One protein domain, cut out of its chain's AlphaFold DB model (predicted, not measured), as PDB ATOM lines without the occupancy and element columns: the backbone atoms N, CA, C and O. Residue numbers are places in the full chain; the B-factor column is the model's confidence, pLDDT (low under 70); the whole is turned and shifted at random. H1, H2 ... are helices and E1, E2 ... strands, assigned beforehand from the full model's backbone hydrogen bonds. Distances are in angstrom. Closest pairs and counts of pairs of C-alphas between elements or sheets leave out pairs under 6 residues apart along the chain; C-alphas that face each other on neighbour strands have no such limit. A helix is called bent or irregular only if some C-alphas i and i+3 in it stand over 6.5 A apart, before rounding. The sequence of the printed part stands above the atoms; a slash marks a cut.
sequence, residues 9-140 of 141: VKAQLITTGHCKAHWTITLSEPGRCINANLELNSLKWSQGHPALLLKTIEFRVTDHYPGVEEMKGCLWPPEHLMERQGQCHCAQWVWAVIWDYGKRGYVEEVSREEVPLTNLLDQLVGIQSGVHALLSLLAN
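This is residues 9 to 140 of the 141 residues of an uncharacterized protein of Aspergillus tanneri (UniProt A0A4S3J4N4). A strongly twisted wall of five strands has helices over one face: H3 and the long H4, a helical hairpin running along the strands, and the short H1; no named helix covers the other face. E1 to E4 form a meander, each strand the antiparallel neighbour of the one before, and H1, H3 and H4 with the sheet make two layers, helices on one face of a sheet. The 132 printed residues have five named strands and then four named helices, E1 E2 E3 E4 E5 H1 H2 H3 H4; the sheet's order is E4 - E3 - E2 - E1 - E5, all antiparallel. The class is mixed, helices and strands; the whole is compact, with a radius of gyration of the C-alphas of 14.3 A, and its outline is elongated, 48 by 30 by 29 A.

E2, residues 22 to 29, forms hairpins with E1, residues 9 to 14, where N 12 and O 24 are 2.9 A apart, and with E3, residues 32 to 39, where N 27 and O 34 are 2.8 A apart. The edge strands are E4, residues 42 to 47, beside E3 with N 44 and O 37 at 2.8 A, and E5, residues 55 to 60, beside E1 with N 11 and O 57 at 2.8 A. H3, residues 90 to 103, is on the sheet at a height of 9.3 A, over E2 and only just over E1, on which 3 of its C-alphas fall; the closest C-alphas of H3 and E2 are those of Cys 90 and Trp 23, 5.2 A. H4, residues 117 to 138, lies over E1, also at 9.3 A. H3 and H4 touch at a shallow tilt of 21 degrees, opposite ways, with the C-alphas of Ala 91 and Leu 124 closest at 5.5 A. H1, residues 68 to 74, is on the same face as H3, over E2, at a height of 9.8 A. H2, residues 79 to 82, is not on the sheet and is apart from H4. In H1 and H3 every O i to N i+4 pair is within hydrogen-bond range, in H4 16 of 18; H2 is too short for such a pair.

E1 begins at C-alpha 9, (19.513, -57.580, 46.131). E2 spans 22.6 A, E3 22.3 A, H3 19.8 A and H4 31.8 A. H4 is irregular, C-alphas 118 and 121 being 7.6 A apart; it ends at C-alpha 138, (24.810, -38.675, 22.410).

The two C-alphas farthest apart are those of Asp 63 and Asn 140, 48.2 A. The printed part has no cut. The link from H3 to H4, residues 104 to 116, is long. Mean pLDDT of the printed part is 88.1; residue 51 and residues 77 to 87 are under 70.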
ATOM      1  N   VAL A   9      19.678 -59.033  46.087       95.94
ATOM      2  CA  VAL A   9      19.513 -57.580  46.131       95.94
ATOM      3  C   VAL A   9      20.344 -56.979  45.012       95.94
ATOM      4  O   VAL A   9      21.534 -57.256  44.891       95.94
ATOM      5  N   LYS A  10      19.725 -56.147  44.180       95.94
ATOM      6  CA  LYS A  10      20.381 -55.563  43.009       95.94
ATOM      7  C   LYS A  10      20.305 -54.050  43.078       95.94
ATOM      8  O   LYS A  10      19.213 -53.503  43.197       95.94
ATOM      9  N   ALA A  11      21.442 -53.384  42.931       96.81
ATOM     10  CA  ALA A  11      21.473 -52.001  42.489       96.81
ATOM     11  C   ALA A  11      21.374 -52.002  40.962       96.81
ATOM     12  O   ALA A  11      22.196 -52.621  40.283       96.81
ATOM     13  N   GLN A  12      20.368 -51.336  40.406       96.06
ATOM     14  CA  GLN A  12      20.125 -51.311  38.965       96.06
ATOM     15  C   GLN A  12      20.145 -49.882  38.441       96.06
ATOM     16  O   GLN A  12      19.460 -49.019  38.974       96.06
ATOM     17  N   LEU A  13      20.931 -49.629  37.399       95.12
ATOM     18  CA  LEU A  13      20.998 -48.326  36.753       95.12
ATOM     19  C   LEU A  13      20.038 -48.300  35.569       95.12
ATOM     20  O   LEU A  13      20.154 -49.121  34.655       95.12
ATOM     21  N   ILE A  14      19.131 -47.333  35.572       92.69
ATOM     22  CA  ILE A  14      18.111 -47.124  34.545       92.69
ATOM     23  C   ILE A  14      18.093 -45.663  34.085       92.69
ATOM     24  O   ILE A  14      18.716 -44.788  34.687       92.69
ATOM     25  N   THR A  15      17.326 -45.385  33.036       90.00
ATOM     26  CA  THR A  15      16.978 -44.019  32.628       90.00
ATOM     27  C   THR A  15      15.573 -43.692  33.124       90.00
ATOM     28  O   THR A  15      14.652 -44.488  32.945       90.00
ATOM     29  N   THR A  16      15.384 -42.509  33.704       85.88
ATOM     30  CA  THR A  16      14.069 -41.977  34.103       85.88
ATOM     31  C   THR A  16      13.829 -40.617  33.448       85.88
ATOM     32  O   THR A  16      14.760 -39.996  32.931       85.88
ATOM     33  N   GLY A  17      12.593 -40.110  33.500       81.94
ATOM     34  CA  GLY A  17      12.264 -38.785  32.957       81.94
ATOM     35  C   GLY A  17      12.995 -37.619  33.639       81.94
ATOM     36  O   GLY A  17      13.178 -36.575  33.024       81.94
ATOM     37  N   HIS A  18      13.446 -37.796  34.885       78.69
ATOM     38  CA  HIS A  18      14.107 -36.755  35.683       78.69
ATOM     39  C   HIS A  18      15.600 -37.031  35.931       78.69
ATOM     40  O   HIS A  18      16.317 -36.164  36.424       78.69
ATOM     41  N   CYS A  19      16.099 -38.224  35.592       84.69
ATOM     42  CA  CYS A  19      17.501 -38.586  35.755       84.69
ATOM     43  C   CYS A  19      17.944 -39.585  34.677       84.69
ATOM     44  O   CYS A  19      17.439 -40.706  34.600       84.69
ATOM     45  N   LYS A  20      18.931 -39.183  33.862       87.81
ATOM     46  CA  LYS A  20      19.467 -39.998  32.755       87.81
ATOM     47  C   LYS A  20      20.195 -41.271  33.210       87.81
ATOM     48  O   LYS A  20      20.312 -42.204  32.432       87.81
ATOM     49  N   ALA A  21      20.714 -41.275  34.433       91.50
ATOM     50  CA  ALA A  21      21.459 -42.376  35.028       91.50
ATOM     51  C   ALA A  21      20.994 -42.506  36.484       91.50
ATOM     52  O   ALA A  21      21.543 -41.865  37.375       91.50
ATOM     53  N   HIS A  22      19.916 -43.256  36.694       92.38
ATOM     54  CA  HIS A  22      19.204 -43.357  37.962       92.38
ATOM     55  C   HIS A  22      19.362 -44.753  38.567       92.38
ATOM     56  O   HIS A  22      19.036 -45.744  37.917       92.38
ATOM     57  N   TRP A  23      19.843 -44.833  39.803       94.50
ATOM     58  CA  TRP A  23      19.972 -46.085  40.541       94.50
ATOM     59  C   TRP A  23      18.680 -46.457  41.271       94.50
ATOM     60  O   TRP A  23      18.134 -45.671  42.037       94.50
ATOM     61  N   THR A  24      18.223 -47.686  41.084       94.31
ATOM     62  CA  THR A  24      17.094 -48.293  41.795       94.31
ATOM     63  C   THR A  24      17.550 -49.518  42.576       94.31
ATOM     64  O   THR A  24      18.619 -50.074  42.304       94.31
ATOM     65  N   ILE A  25      16.721 -49.979  43.510       95.56
ATOM     66  CA  ILE A  25      16.934 -51.251  44.212       95.56
ATOM     67  C   ILE A  25      15.939 -52.268  43.695       95.56
ATOM     68  O   ILE A  25      14.750 -51.978  43.614       95.56
ATOM     69  N   THR A  26      16.403 -53.478  43.423       94.94
ATOM     70  CA  THR A  26      15.538 -54.604  43.091       94.94
ATOM     71  C   THR A  26      15.772 -55.733  44.070       94.94
ATOM     72  O   THR A  26      16.881 -56.249  44.191       94.94
ATOM     73  N   LEU A  27      14.700 -56.132  44.743       94.06
ATOM     74  CA  LEU A  27      14.636 -57.331  45.560       94.06
ATOM     75  C   LEU A  27      14.078 -58.449  44.680       94.06
ATOM     76  O   LEU A  27      12.980 -58.327  44.131       94.06
ATOM     77  N   SER A  28      14.859 -59.505  44.484       91.12
ATOM     78  CA  SER A  28      14.478 -60.656  43.662       91.12
ATOM     79  C   SER A  28      14.343 -61.900  44.526       91.12
ATOM     80  O   SER A  28      15.207 -62.153  45.356       91.12
ATOM     81  N   GLU A  29      13.294 -62.672  44.267       89.62
ATOM     82  CA  GLU A  29      13.003 -64.015  44.775       89.62
ATOM     83  C   GLU A  29      12.583 -64.898  43.580       89.62
ATOM     84  O   GLU A  29      12.166 -64.376  42.537       89.62
ATOM     85  N   PRO A  30      12.646 -66.235  43.686       86.44
ATOM     86  CA  PRO A  30      12.091 -67.128  42.678       86.44
ATOM     87  C   PRO A  30      10.656 -66.748  42.287       86.44
ATOM     88  O   PRO A  30       9.732 -66.779  43.095       86.44
ATOM     89  N   GLY A  31      10.469 -66.371  41.019       83.31
ATOM     90  CA  GLY A  31       9.162 -65.987  40.473       83.31
ATOM     91  C   GLY A  31       8.675 -64.580  40.846       83.31
ATOM     92  O   GLY A  31       7.590 -64.196  40.412       83.31
ATOM     93  N   ARG A  32       9.459 -63.788  41.592       85.44
ATOM     94  CA  ARG A  32       9.052 -62.461  42.069       85.44
ATOM     95  C   ARG A  32      10.193 -61.448  42.030       85.44
ATOM     96  O   ARG A  32      11.300 -61.704  42.482       85.44
ATOM     97  N   CYS A  33       9.900 -60.248  41.537       88.81
ATOM     98  CA  CYS A  33      10.828 -59.118  41.584       88.81
ATOM     99  C   CYS A  33      10.059 -57.881  42.038       88.81
ATOM    100  O   CYS A  33       9.013 -57.574  41.454       88.81
ATOM    101  N   ILE A  34      10.578 -57.170  43.034       91.62
ATOM    102  CA  ILE A  34      10.069 -55.862  43.448       91.62
ATOM    103  C   ILE A  34      11.179 -54.841  43.246       91.62
ATOM    104  O   ILE A  34      12.272 -55.007  43.784       91.62
ATOM    105  N   ASN A  35      10.885 -53.773  42.512       92.38
ATOM    106  CA  ASN A  35      11.790 -52.643  42.365       92.38
ATOM    107  C   ASN A  35      11.313 -51.485  43.231       92.38
ATOM    108  O   ASN A  35      10.117 -51.184  43.277       92.38
ATOM    109  N   ALA A  36      12.267 -50.823  43.862       92.56
ATOM    110  CA  ALA A  36      12.113 -49.577  44.576       92.56
ATOM    111  C   ALA A  36      12.877 -48.486  43.829       92.56
ATOM    112  O   ALA A  36      14.070 -48.623  43.539       92.56
ATOM    113  N   ASN A  37      12.180 -47.398  43.537       89.81
ATOM    114  CA  ASN A  37      12.719 -46.225  42.875       89.81
ATOM    115  C   ASN A  37      12.541 -45.009  43.790       89.81
ATOM    116  O   ASN A  37      11.418 -44.740  44.221       89.81
ATOM    117  N   LEU A  38      13.622 -44.285  44.091       86.94
ATOM    118  CA  LEU A  38      13.542 -43.039  44.847       86.94
ATOM    119  C   LEU A  38      13.346 -41.873  43.877       86.94
ATOM    120  O   LEU A  38      14.302 -41.293  43.365       86.94
ATOM    121  N   GLU A  39      12.090 -41.504  43.651       80.00
ATOM    122  CA  GLU A  39      11.744 -40.380  42.788       80.00
ATOM    123  C   GLU A  39      11.466 -39.140  43.625       80.00
ATOM    124  O   GLU A  39      10.465 -39.083  44.351       80.00
ATOM    125  N   LEU A  40      12.333 -38.133  43.474       72.25
ATOM    126  CA  LEU A  40      12.311 -36.890  44.244       72.25
ATOM    127  C   LEU A  40      12.340 -37.198  45.750       72.25
ATOM    128  O   LEU A  40      13.400 -37.441  46.312       72.25
ATOM    129  N   ASN A  41      11.155 -37.268  46.355       71.69
ATOM    130  CA  ASN A  41      10.907 -37.401  47.786       71.69
ATOM    131  C   ASN A  41       9.975 -38.585  48.102       71.69
ATOM    132  O   ASN A  41       9.346 -38.628  49.156       71.69
ATOM    133  N   SER A  42       9.811 -39.531  47.174       79.50
ATOM    134  CA  SER A  42       8.918 -40.673  47.373       79.50
ATOM    135  C   SER A  42       9.500 -41.967  46.828       79.50
ATOM    136  O   SER A  42      10.081 -41.992  45.744       79.50
ATOM    137  N   LEU A  43       9.289 -43.054  47.568       86.81
ATOM    138  CA  LEU A  43       9.562 -44.398  47.079       86.81
ATOM    139  C   LEU A  43       8.416 -44.858  46.180       86.81
ATOM    140  O   LEU A  43       7.262 -44.954  46.607       86.81
ATOM    141  N   LYS A  44       8.742 -45.147  44.925       88.19
ATOM    142  CA  LYS A  44       7.851 -45.787  43.962       88.19
ATOM    143  C   LYS A  44       8.187 -47.264  43.871       88.19
ATOM    144  O   LYS A  44       9.353 -47.645  43.823       88.19
ATOM    145  N   TRP A  45       7.144 -48.083  43.813       89.69
ATOM    146  CA  TRP A  45       7.259 -49.531  43.741       89.69
ATOM    147  C   TRP A  45       6.749 -50.031  42.400       89.69
ATOM    148  O   TRP A  45       5.678 -49.623  41.951       89.69
ATOM    149  N   SER A  46       7.485 -50.948  41.787       89.56
ATOM    150  CA  SER A  46       7.033 -51.665  40.596       89.56
ATOM    151  C   SER A  46       7.341 -53.152  40.714       89.56
ATOM    152  O   SER A  46       8.226 -53.564  41.466       89.56
ATOM    153  N   GLN A  47       6.589 -53.965  39.979       88.06
ATOM    154  CA  GLN A  47       6.826 -55.402  39.872       88.06
ATOM    155  C   GLN A  47       7.399 -55.747  38.499       88.06
ATOM    156  O   GLN A  47       7.097 -55.084  37.506       88.06
ATOM    157  N   GLY A  48       8.196 -56.812  38.449       82.44
ATOM    158  CA  GLY A  48       8.841 -57.283  37.222       82.44
ATOM    159  C   GLY A  48      10.202 -56.632  36.976       82.44
ATOM    160  O   GLY A  48      10.757 -55.989  37.858       82.44
ATOM    161  N   HIS A  49      10.775 -56.836  35.793       74.31
ATOM    162  CA  HIS A  49      12.091 -56.290  35.453       74.31
ATOM    163  C   HIS A  49      11.969 -54.920  34.773       74.31
ATOM    164  O   HIS A  49      11.052 -54.730  33.968       74.31
ATOM    165  N   PRO A  50      12.895 -53.976  35.027       73.25
ATOM    166  CA  PRO A  50      12.940 -52.725  34.281       73.25
ATOM    167  C   PRO A  50      13.134 -52.975  32.780       73.25
ATOM    168  O   PRO A  50      13.897 -53.855  32.381       73.25
ATOM    169  N   ALA A  51      12.459 -52.180  31.944       69.19
ATOM    170  CA  ALA A  51      12.492 -52.343  30.488       69.19
ATOM    171  C   ALA A  51      13.863 -52.014  29.867       69.19
ATOM    172  O   ALA A  51      14.224 -52.589  28.841       69.19
ATOM    173  N   LEU A  52      14.629 -51.109  30.485       82.62
ATOM    174  CA  LEU A  52      15.956 -50.707  30.025       82.62
ATOM    175  C   LEU A  52      16.928 -50.644  31.204       82.62
ATOM    176  O   LEU A  52      16.851 -49.742  32.036       82.62
ATOM    177  N   LEU A  53      17.847 -51.607  31.247       89.75
ATOM    178  CA  LEU A  53      18.908 -51.709  32.246       89.75
ATOM    179  C   LEU A  53      20.243 -51.306  31.622       89.75
ATOM    180  O   LEU A  53      20.673 -51.900  30.636       89.75
ATOM    181  N   LEU A  54      20.901 -50.312  32.214       93.12
ATOM    182  CA  LEU A  54      22.217 -49.828  31.789       93.12
ATOM    183  C   LEU A  54      23.347 -50.537  32.542       93.12
ATOM    184  O   LEU A  54      24.400 -50.820  31.976       93.12
ATOM    185  N   LYS A  55      23.131 -50.826  33.828       95.50
ATOM    186  CA  LYS A  55      24.084 -51.532  34.691       95.50
ATOM    187  C   LYS A  55      23.347 -52.251  35.816       95.50
ATOM    188  O   LYS A  55      22.254 -51.856  36.213       95.50
ATOM    189  N   THR A  56      23.944 -53.314  36.334       95.56
ATOM    190  CA  THR A  56      23.524 -53.970  37.573       95.56
ATOM    191  C   THR A  56      24.761 -54.237  38.429       95.56
ATOM    192  O   THR A  56      25.832 -54.499  37.877       95.56
ATOM    193  N   ILE A  57      24.603 -54.084  39.743       97.38
ATOM    194  CA  ILE A  57      25.497 -54.610  40.775       97.38
ATOM    195  C   ILE A  57      24.631 -55.515  41.652       97.38
ATOM    196  O   ILE A  57      23.626 -55.059  42.204       97.38
ATOM    197  N   GLU A  58      24.974 -56.794  41.727       97.12
ATOM    198  CA  GLU A  58      24.151 -57.829  42.351       97.12
ATOM    199  C   GLU A  58      24.827 -58.397  43.595       97.12
ATOM    200  O   GLU A  58      25.938 -58.916  43.537       97.12
ATOM    201  N   PHE A  59      24.114 -58.364  44.715       96.81
ATOM    202  CA  PHE A  59      24.497 -59.020  45.954       96.81
ATOM    203  C   PHE A  59      23.633 -60.260  46.152       96.81
ATOM    204  O   PHE A  59      22.399 -60.208  46.033       96.81
ATOM    205  N   ARG A  60      24.275 -61.388  46.468       94.94
ATOM    206  CA  ARG A  60      23.552 -62.559  46.962       94.94
ATOM    207  C   ARG A  60      23.031 -62.262  48.357       94.94
ATOM    208  O   ARG A  60      23.672 -61.549  49.132       94.94
ATOM    209  N   VAL A  61      21.864 -62.809  48.660       94.69
ATOM    210  CA  VAL A  61      21.376 -62.818  50.038       94.69
ATOM    211  C   VAL A  61      22.060 -63.941  50.814       94.69
ATOM    212  O   VAL A  61      22.479 -64.936  50.223       94.69
ATOM    213  N   THR A  62      22.154 -63.781  52.124       93.62
ATOM    214  CA  THR A  62      22.701 -64.802  53.027       93.62
ATOM    215  C   THR A  62      21.603 -65.750  53.525       93.62
ATOM    216  O   THR A  62      20.417 -65.562  53.246       93.62
ATOM    217  N   ASP A  63      21.983 -66.717  54.360       89.31
ATOM    218  CA  ASP A  63      21.042 -67.584  55.080       89.31
ATOM    219  C   ASP A  63      20.183 -66.831  56.119       89.31
ATOM    220  O   ASP A  63      19.165 -67.351  56.575       89.31
ATOM    221  N   HIS A  64      20.549 -65.595  56.483       89.06
ATOM    222  CA  HIS A  64      19.770 -64.723  57.375       89.06
ATOM    223  C   HIS A  64      18.738 -63.865  56.629       89.06
ATOM    224  O   HIS A  64      18.185 -62.921  57.192       89.06
ATOM    225  N   TYR A  65      18.488 -64.168  55.357       89.00
ATOM    226  CA  TYR A  65      17.518 -63.476  54.523       89.00
ATOM    227  C   TYR A  65      16.091 -63.543  55.104       89.00
ATOM    228  O   TYR A  65      15.530 -64.635  55.217       89.00
ATOM    229  N   PRO A  66      15.453 -62.397  55.405       90.12
ATOM    230  CA  PRO A  66      14.143 -62.386  56.054       90.12
ATOM    231  C   PRO A  66      12.950 -62.452  55.081       90.12
ATOM    232  O   PRO A  66      11.796 -62.449  55.504       90.12
ATOM    233  N   GLY A  67      13.200 -62.488  53.768       91.00
ATOM    234  CA  GLY A  67      12.154 -62.382  52.747       91.00
ATOM    235  C   GLY A  67      11.960 -60.960  52.220       91.00
ATOM    236  O   GLY A  67      12.254 -59.963  52.889       91.00
ATOM    237  N   VAL A  68      11.436 -60.852  50.996       89.94
ATOM    238  CA  VAL A  68      11.277 -59.567  50.298       89.94
ATOM    239  C   VAL A  68      10.404 -58.575  51.065       89.94
ATOM    240  O   VAL A  68      10.711 -57.390  51.021       89.94
ATOM    241  N   GLU A  69       9.341 -58.996  51.758       89.56
ATOM    242  CA  GLU A  69       8.458 -58.045  52.464       89.56
ATOM    243  C   GLU A  69       9.137 -57.382  53.669       89.56
ATOM    244  O   GLU A  69       8.962 -56.181  53.879       89.56
ATOM    245  N   GLU A  70       9.948 -58.119  54.433       90.25
ATOM    246  CA  GLU A  70      10.695 -57.530  55.550       90.25
ATOM    247  C   GLU A  70      11.796 -56.601  55.034       90.25
ATOM    248  O   GLU A  70      11.919 -55.464  55.498       90.25
ATOM    249  N   MET A  71      12.537 -57.032  54.006       91.31
ATOM    250  CA  MET A  71      13.523 -56.166  53.358       91.31
ATOM    251  C   MET A  71      12.862 -54.897  52.824       91.31
ATOM    252  O   MET A  71      13.326 -53.797  53.107       91.31
ATOM    253  N   LYS A  72      11.721 -55.028  52.140       90.31
ATOM    254  CA  LYS A  72      10.904 -53.911  51.652       90.31
ATOM    255  C   LYS A  72      10.571 -52.910  52.762       90.31
ATOM    256  O   LYS A  72      10.655 -51.709  52.520       90.31
ATOM    257  N   GLY A  73      10.227 -53.389  53.958       85.75
ATOM    258  CA  GLY A  73       9.949 -52.552  55.130       85.75
ATOM    259  C   GLY A  73      11.160 -51.769  55.652       85.75
ATOM    260  O   GLY A  73      10.983 -50.732  56.286       85.75
ATOM    261  N   CYS A  74      12.380 -52.216  55.347       85.06
ATOM    262  CA  CYS A  74      13.620 -51.528  55.712       85.06
ATOM    263  C   CYS A  74      14.031 -50.443  54.699       85.06
ATOM    264  O   CYS A  74      14.921 -49.641  54.982       85.06
ATOM    265  N   LEU A  75      13.402 -50.382  53.517       86.31
ATOM    266  CA  LEU A  75      13.641 -49.303  52.559       86.31
ATOM    267  C   LEU A  75      12.960 -48.015  53.032       86.31
ATOM    268  O   LEU A  75      11.767 -47.805  52.820       86.31
ATOM    269  N   TRP A  76      13.742 -47.119  53.622       74.94
ATOM    270  CA  TRP A  76      13.305 -45.770  53.973       74.94
ATOM    271  C   TRP A  76      13.709 -44.725  52.918       74.94
ATOM    272  O   TRP A  76      14.744 -44.866  52.254       74.94
ATOM    273  N   PRO A  77      12.921 -43.654  52.733       66.50
ATOM    274  CA  PRO A  77      13.410 -42.439  52.105       66.50
ATOM    275  C   PRO A  77      14.253 -41.664  53.140       66.50
ATOM    276  O   PRO A  77      13.749 -41.328  54.212       66.50
ATOM    277  N   PRO A  78      15.544 -41.405  52.890       64.81
ATOM    278  CA  PRO A  78      16.375 -40.662  53.828       64.81
ATOM    279  C   PRO A  78      15.959 -39.188  53.831       64.81
ATOM    280  O   PRO A  78      16.242 -38.466  52.876       64.81
ATOM    281  N   GLU A  79      15.323 -38.743  54.918       67.06
ATOM    282  CA  GLU A  79      14.815 -37.370  55.104       67.06
ATOM    283  C   GLU A  79      15.881 -36.310  54.774       67.06
ATOM    284  O   GLU A  79      15.625 -35.370  54.030       67.06
ATOM    285  N   HIS A  80      17.127 -36.537  55.199       64.94
ATOM    286  CA  HIS A  80      18.261 -35.643  54.940       64.94
ATOM    287  C   HIS A  80      18.712 -35.573  53.463       64.94
ATOM    288  O   HIS A  80      19.425 -34.641  53.086       64.94
ATOM    289  N   LEU A  81      18.338 -36.540  52.612       62.41
ATOM    290  CA  LEU A  81      18.564 -36.469  51.158       62.41
ATOM    291  C   LEU A  81      17.381 -35.825  50.421       62.41
ATOM    292  O   LEU A  81      17.551 -35.379  49.290       62.41
ATOM    293  N   MET A  82      16.206 -35.752  51.056       57.59
ATOM    294  CA  MET A  82      14.983 -35.159  50.492       57.59
ATOM    295  C   MET A  82      14.983 -33.620  50.544       57.59
ATOM    296  O   MET A  82      14.185 -32.969  49.868       57.59
ATOM    297  N   GLU A  83      15.884 -33.024  51.331       56.09
ATOM    298  CA  GLU A  83      15.986 -31.569  51.521       56.09
ATOM    299  C   GLU A  83      16.740 -30.843  50.390       56.09
ATOM    300  O   GLU A  83      16.598 -29.629  50.227       56.09
ATOM    301  N   ARG A  84      17.531 -31.552  49.570       54.38
ATOM    302  CA  ARG A  84      18.344 -30.932  48.510       54.38
ATOM    303  C   ARG A  84      17.647 -30.990  47.156       54.38
ATOM    304  O   ARG A  84      17.683 -31.992  46.448       54.38
ATOM    305  N   GLN A  85      17.055 -29.870  46.754       52.53
ATOM    306  CA  GLN A  85      16.519 -29.710  45.404       52.53
ATOM    307  C   GLN A  85      17.662 -29.554  44.382       52.53
ATOM    308  O   GLN A  85      18.534 -28.705  44.546       52.53
ATOM    309  N   GLY A  86      17.650 -30.359  43.311       58.03
ATOM    310  CA  GLY A  86      18.470 -30.139  42.107       58.03
ATOM    311  C   GLY A  86      19.476 -31.234  41.731       58.03
ATOM    312  O   GLY A  86      19.966 -31.218  40.603       58.03
ATOM    313  N   GLN A  87      19.766 -32.208  42.603       67.31
ATOM    314  CA  GLN A  87      20.641 -33.349  42.285       67.31
ATOM    315  C   GLN A  87      19.960 -34.687  42.594       67.31
ATOM    316  O   GLN A  87      19.247 -34.832  43.581       67.31
ATOM    317  N   CYS A  88      20.170 -35.682  41.727       79.12
ATOM    318  CA  CYS A  88      19.636 -37.025  41.931       79.12
ATOM    319  C   CYS A  88      20.474 -37.775  42.978       79.12
ATOM    320  O   CYS A  88      21.610 -38.159  42.695       79.12
ATOM    321  N   HIS A  89      19.900 -38.018  44.159       84.69
ATOM    322  CA  HIS A  89      20.544 -38.714  45.283       84.69
ATOM    323  C   HIS A  89      20.360 -40.241  45.267       84.69
ATOM    324  O   HIS A  89      20.513 -40.913  46.287       84.69
ATOM    325  N   CYS A  90      20.029 -40.805  44.103       89.81
ATOM    326  CA  CYS A  90      19.764 -42.234  43.955       89.81
ATOM    327  C   CYS A  90      20.968 -43.107  44.347       89.81
ATOM    328  O   CYS A  90      20.781 -44.088  45.057       89.81
ATOM    329  N   ALA A  91      22.203 -42.727  43.991       92.44
ATOM    330  CA  ALA A  91      23.405 -43.465  44.387       92.44
ATOM    331  C   ALA A  91      23.580 -43.527  45.914       92.44
ATOM    332  O   ALA A  91      23.808 -44.604  46.460       92.44
ATOM    333  N   GLN A  92      23.434 -42.393  46.610       90.94
ATOM    334  CA  GLN A  92      23.549 -42.331  48.072       90.94
ATOM    335  C   GLN A  92      22.457 -43.150  48.756       90.94
ATOM    336  O   GLN A  92      22.734 -43.868  49.714       90.94
ATOM    337  N   TRP A  93      21.223 -43.065  48.260       91.44
ATOM    338  CA  TRP A  93      20.117 -43.844  48.794       91.44
ATOM    339  C   TRP A  93      20.312 -45.351  48.588       91.44
ATOM    340  O   TRP A  93      20.199 -46.112  49.549       91.44
ATOM    341  N   VAL A  94      20.660 -45.779  47.367       94.44
ATOM    342  CA  VAL A  94      20.930 -47.191  47.062       94.44
ATOM    343  C   VAL A  94      22.058 -47.730  47.932       94.44
ATOM    344  O   VAL A  94      21.916 -48.801  48.521       94.44
ATOM    345  N   TRP A  95      23.146 -46.968  48.068       95.00
ATOM    346  CA  TRP A  95      24.236 -47.317  48.971       95.00
ATOM    347  C   TRP A  95      23.754 -47.475  50.414       95.00
ATOM    348  O   TRP A  95      24.030 -48.503  51.024       95.00
ATOM    349  N   ALA A  96      23.011 -46.502  50.950       92.31
ATOM    350  CA  ALA A  96      22.571 -46.518  52.342       92.31
ATOM    351  C   ALA A  96      21.698 -47.741  52.663       92.31
ATOM    352  O   ALA A  96      21.877 -48.364  53.707       92.31
ATOM    353  N   VAL A  97      20.790 -48.110  51.757       93.88
ATOM    354  CA  VAL A  97      19.933 -49.291  51.927       93.88
ATOM    355  C   VAL A  97      20.745 -50.585  51.852       93.88
ATOM    356  O   VAL A  97      20.601 -51.447  52.714       93.88
ATOM    357  N   ILE A  98      21.611 -50.741  50.846       95.69
ATOM    358  CA  ILE A  98      22.405 -51.972  50.699       95.69
ATOM    359  C   ILE A  98      23.406 -52.112  51.856       95.69
ATOM    360  O   ILE A  98      23.619 -53.212  52.360       95.69
ATOM    361  N   TRP A  99      23.971 -51.003  52.330       94.50
ATOM    362  CA  TRP A  99      24.814 -50.975  53.521       94.50
ATOM    363  C   TRP A  99      24.056 -51.403  54.785       94.50
ATOM    364  O   TRP A  99      24.585 -52.187  55.573       94.50
ATOM    365  N   ASP A 100      22.816 -50.938  54.971       93.81
ATOM    366  CA  ASP A 100      21.955 -51.380  56.077       93.81
ATOM    367  C   ASP A 100      21.659 -52.887  55.994       93.81
ATOM    368  O   ASP A 100      21.792 -53.598  56.990       93.81
ATOM    369  N   TYR A 101      21.382 -53.413  54.797       95.38
ATOM    370  CA  TYR A 101      21.246 -54.858  54.588       95.38
ATOM    371  C   TYR A 101      22.512 -55.637  54.920       95.38
ATOM    372  O   TYR A 101      22.420 -56.693  55.545       95.38
ATOM    373  N   GLY A 102      23.684 -55.119  54.548       95.12
ATOM    374  CA  GLY A 102      24.963 -55.714  54.926       95.12
ATOM    375  C   GLY A 102      25.145 -55.739  56.441       95.12
ATOM    376  O   GLY A 102      25.455 -56.781  57.010       95.12
ATOM    377  N   LYS A 103      24.847 -54.628  57.128       94.38
ATOM    378  CA  LYS A 103      24.914 -54.542  58.597       94.38
ATOM    379  C   LYS A 103      23.973 -55.504  59.314       94.38
ATOM    380  O   LYS A 103      24.306 -55.984  60.394       94.38
ATOM    381  N   ARG A 104      22.805 -55.770  58.733       93.94
ATOM    382  CA  ARG A 104      21.837 -56.756  59.238       93.94
ATOM    383  C   ARG A 104      22.208 -58.194  58.878       93.94
ATOM    384  O   ARG A 104      21.540 -59.120  59.323       93.94
ATOM    385  N   GLY A 105      23.253 -58.380  58.072       95.31
ATOM    386  CA  GLY A 105      23.690 -59.680  57.590       95.31
ATOM    387  C   GLY A 105      22.766 -60.283  56.538       95.31
ATOM    388  O   GLY A 105      22.837 -61.485  56.341       95.31
ATOM    389  N   TYR A 106      21.903 -59.503  55.874       95.56
ATOM    390  CA  TYR A 106      20.950 -60.005  54.870       95.56
ATOM    391  C   TYR A 106      21.588 -60.269  53.502       95.56
ATOM    392  O   TYR A 106      21.049 -61.048  52.716       95.56
ATOM    393  N   VAL A 107      22.708 -59.611  53.195       96.62
ATOM    394  CA  VAL A 107      23.442 -59.741  51.926       96.62
ATOM    395  C   VAL A 107      24.920 -60.015  52.171       96.62
ATOM    396  O   VAL A 107      25.451 -59.653  53.220       96.62
ATOM    397  N   GLU A 108      25.579 -60.651  51.205       96.94
ATOM    398  CA  GLU A 108      27.034 -60.831  51.207       96.94
ATOM    399  C   GLU A 108      27.770 -59.474  51.192       96.94
ATOM    400  O   GLU A 108      27.275 -58.481  50.656       96.94
ATOM    401  N   GLU A 109      28.983 -59.424  51.753       96.69
ATOM    402  CA  GLU A 109      29.789 -58.190  51.824       96.69
ATOM    403  C   GLU A 109      30.408 -57.770  50.480       96.69
ATOM    404  O   GLU A 109      30.899 -56.646  50.337       96.69
ATOM    405  N   VAL A 110      30.402 -58.666  49.493       97.88
ATOM    406  CA  VAL A 110      30.976 -58.458  48.162       97.88
ATOM    407  C   VAL A 110      29.932 -58.825  47.112       97.88
ATOM    408  O   VAL A 110      29.271 -59.856  47.217       97.88
ATOM    409  N   SER A 111      29.764 -57.970  46.104       97.56
ATOM    410  CA  SER A 111      28.849 -58.229  44.992       97.56
ATOM    411  C   SER A 111      29.400 -59.297  44.039       97.56
ATOM    412  O   SER A 111      30.588 -59.623  44.045       97.56
ATOM    413  N   ARG A 112      28.554 -59.808  43.142       96.50
ATOM    414  CA  ARG A 112      28.959 -60.734  42.066       96.50
ATOM    415  C   ARG A 112      29.948 -60.123  41.080       96.50
ATOM    416  O   ARG A 112      30.680 -60.844  40.416       96.50
ATOM    417  N   GLU A 113      29.948 -58.804  40.975       96.38
ATOM    418  CA  GLU A 113      30.888 -58.005  40.195       96.38
ATOM    419  C   GLU A 113      32.136 -57.615  41.005       96.38
ATOM    420  O   GLU A 113      32.827 -56.670  40.630       96.38
ATOM    421  N   GLU A 114      32.403 -58.313  42.114       97.44
ATOM    422  CA  GLU A 114      33.563 -58.117  42.990       97.44
ATOM    423  C   GLU A 114      33.637 -56.706  43.596       97.44
ATOM    424  O   GLU A 114      34.719 -56.183  43.864       97.44
ATOM    425  N   VAL A 115      32.480 -56.071  43.832       97.62
ATOM    426  CA  VAL A 115      32.392 -54.761  44.493       97.62
ATOM    427  C   VAL A 115      32.140 -54.954  45.991       97.62
ATOM    428  O   VAL A 115      31.046 -55.386  46.363       97.62
ATOM    429  N   PRO A 116      33.093 -54.607  46.878       97.69
ATOM    430  CA  PRO A 116      32.863 -54.627  48.320       97.69
ATOM    431  C   PRO A 116      31.848 -53.561  48.746       97.69
ATOM    432  O   PRO A 116      31.855 -52.450  48.205       97.69
ATOM    433  N   LEU A 117      31.047 -53.842  49.778       96.06
ATOM    434  CA  LEU A 117      30.108 -52.875  50.368       96.06
ATOM    435  C   LEU A 117      30.784 -51.561  50.779       96.06
ATOM    436  O   LEU A 117      30.204 -50.487  50.618       96.06
ATOM    437  N   THR A 118      32.025 -51.636  51.265       96.50
ATOM    438  CA  THR A 118      32.833 -50.472  51.657       96.50
ATOM    439  C   THR A 118      33.148 -49.533  50.494       96.50
ATOM    440  O   THR A 118      33.278 -48.333  50.714       96.50
ATOM    441  N   ASN A 119      33.202 -50.050  49.263       97.31
ATOM    442  CA  ASN A 119      33.512 -49.285  48.051       97.31
ATOM    443  C   ASN A 119      32.266 -49.014  47.188       97.31
ATOM    444  O   ASN A 119      32.367 -48.426  46.109       97.31
ATOM    445  N   LEU A 120      31.085 -49.463  47.626       97.62
ATOM    446  CA  LEU A 120      29.876 -49.440  46.809       97.62
ATOM    447  C   LEU A 120      29.456 -48.013  46.429       97.62
ATOM    448  O   LEU A 120      29.081 -47.789  45.281       97.62
ATOM    449  N   LEU A 121      29.544 -47.043  47.347       95.88
ATOM    450  CA  LEU A 121      29.151 -45.659  47.054       95.88
ATOM    451  C   LEU A 121      29.977 -45.063  45.909       95.88
ATOM    452  O   LEU A 121      29.408 -44.525  44.957       95.88
ATOM    453  N   ASP A 122      31.300 -45.202  45.978       96.56
ATOM    454  CA  ASP A 122      32.214 -44.672  44.966       96.56
ATOM    455  C   ASP A 122      31.948 -45.304  43.599       96.56
ATOM    456  O   ASP A 122      31.925 -44.606  42.583       96.56
ATOM    457  N   GLN A 123      31.649 -46.607  43.570       97.75
ATOM    458  CA  GLN A 123      31.290 -47.292  42.331       97.75
ATOM    459  C   GLN A 123      29.951 -46.817  41.760       97.75
ATOM    460  O   GLN A 123      29.856 -46.550  40.559       97.75
ATOM    461  N   LEU A 124      28.918 -46.666  42.594       96.88
ATOM    462  CA  LEU A 124      27.616 -46.160  42.151       96.88
ATOM    463  C   LEU A 124      27.746 -44.746  41.567       96.88
ATOM    464  O   LEU A 124      27.215 -44.482  40.484       96.88
ATOM    465  N   VAL A 125      28.477 -43.857  42.245       95.06
ATOM    466  CA  VAL A 125      28.711 -42.476  41.795       95.06
ATOM    467  C   VAL A 125      29.542 -42.449  40.512       95.06
ATOM    468  O   VAL A 125      29.144 -41.794  39.548       95.06
ATOM    469  N   GLY A 126      30.650 -43.192  40.456       95.44
ATOM    470  CA  GLY A 126      31.531 -43.235  39.289       95.44
ATOM    471  C   GLY A 126      30.811 -43.711  38.026       95.44
ATOM    472  O   GLY A 126      30.875 -43.058  36.980       95.44
ATOM    473  N   ILE A 127      30.049 -44.804  38.134       95.56
ATOM    474  CA  ILE A 127      29.242 -45.329  37.025       95.56
ATOM    475  C   ILE A 127      28.144 -44.328  36.634       95.56
ATOM    476  O   ILE A 127      27.969 -44.055  35.445       95.56
ATOM    477  N   GLN A 128      27.424 -43.759  37.608       93.75
ATOM    478  CA  GLN A 128      26.364 -42.776  37.354       93.75
ATOM    479  C   GLN A 128      26.895 -41.575  36.561       93.75
ATOM    480  O   GLN A 128      26.306 -41.195  35.546       93.75
ATOM    481  N   SER A 129      28.017 -40.996  36.992       92.12
ATOM    482  CA  SER A 129      28.648 -39.854  36.327       92.12
ATOM    483  C   SER A 129      29.135 -40.201  34.919       92.12
ATOM    484  O   SER A 129      28.880 -39.437  33.985       92.12
ATOM    485  N   GLY A 130      29.774 -41.362  34.738       93.12
ATOM    486  CA  GLY A 130      30.251 -41.814  33.428       93.12
ATOM    487  C   GLY A 130      29.116 -42.016  32.420       93.12
ATOM    488  O   GLY A 130      29.177 -41.517  31.295       93.12
ATOM    489  N   VAL A 131      28.037 -42.681  32.840       92.50
ATOM    490  CA  VAL A 131      26.851 -42.901  31.997       92.50
ATOM    491  C   VAL A 131      26.138 -41.584  31.694       92.50
ATOM    492  O   VAL A 131      25.760 -41.341  30.548       92.50
ATOM    493  N   HIS A 132      25.995 -40.698  32.683       88.44
ATOM    494  CA  HIS A 132      25.393 -39.384  32.474       88.44
ATOM    495  C   HIS A 132      26.155 -38.554  31.428       88.44
ATOM    496  O   HIS A 132      25.531 -37.934  30.560       88.44
ATOM    497  N   ALA A 133      27.491 -38.556  31.487       89.88
ATOM    498  CA  ALA A 133      28.336 -37.862  30.518       89.88
ATOM    499  C   ALA A 133      28.156 -38.436  29.102       89.88
ATOM    500  O   ALA A 133      27.913 -37.684  28.157       89.88
ATOM    501  N   LEU A 134      28.186 -39.766  28.965       91.56
ATOM    502  CA  LEU A 134      28.020 -40.447  27.679       91.56
ATOM    503  C   LEU A 134      26.648 -40.168  27.043       91.56
ATOM    504  O   LEU A 134      26.573 -39.789  25.875       91.56
ATOM    505  N   LEU A 135      25.565 -40.280  27.816       87.88
ATOM    506  CA  LEU A 135      24.212 -40.001  27.323       87.88
ATOM    507  C   LEU A 135      24.013 -38.525  26.955       87.88
ATOM    508  O   LEU A 135      23.242 -38.208  26.051       87.88
ATOM    509  N   SER A 136      24.700 -37.607  27.634       86.75
ATOM    510  CA  SER A 136      24.652 -36.183  27.290       86.75
ATOM    511  C   SER A 136      25.415 -35.860  26.005       86.75
ATOM    512  O   SER A 136      24.959 -35.017  25.242       86.75
ATOM    513  N   LEU A 137      26.508 -36.568  25.707       90.50
ATOM    514  CA  LEU A 137      27.209 -36.440  24.424       90.50
ATOM    515  C   LEU A 137      26.386 -36.978  23.248       90.50
ATOM    516  O   LEU A 137      26.418 -36.395  22.168       90.50
ATOM    517  N   LEU A 138      25.650 -38.075  23.451       87.19
ATOM    518  CA  LEU A 138      24.810 -38.675  22.410       87.19
ATOM    519  C   LEU A 138      23.567 -37.839  22.085       87.19
ATOM    520  O   LEU A 138      23.124 -37.852  20.946       87.19
ATOM    521  N   ALA A 139      23.022 -37.105  23.058       82.12
ATOM    522  CA  ALA A 139      21.842 -36.258  22.860       82.12
ATOM    523  C   ALA A 139      22.127 -34.945  22.102       82.12
ATOM    524  O   ALA A 139      21.190 -34.286  21.666       82.12
ATOM    525  N   ASN A 140      23.401 -34.558  21.975       70.75
ATOM    526  CA  ASN A 140      23.841 -33.325  21.311       70.75
ATOM    527  C   ASN A 140      24.397 -33.578  19.892       70.75
ATOM    528  O   ASN A 140      25.111 -32.729  19.356       70.75
TER     529      ASN A 140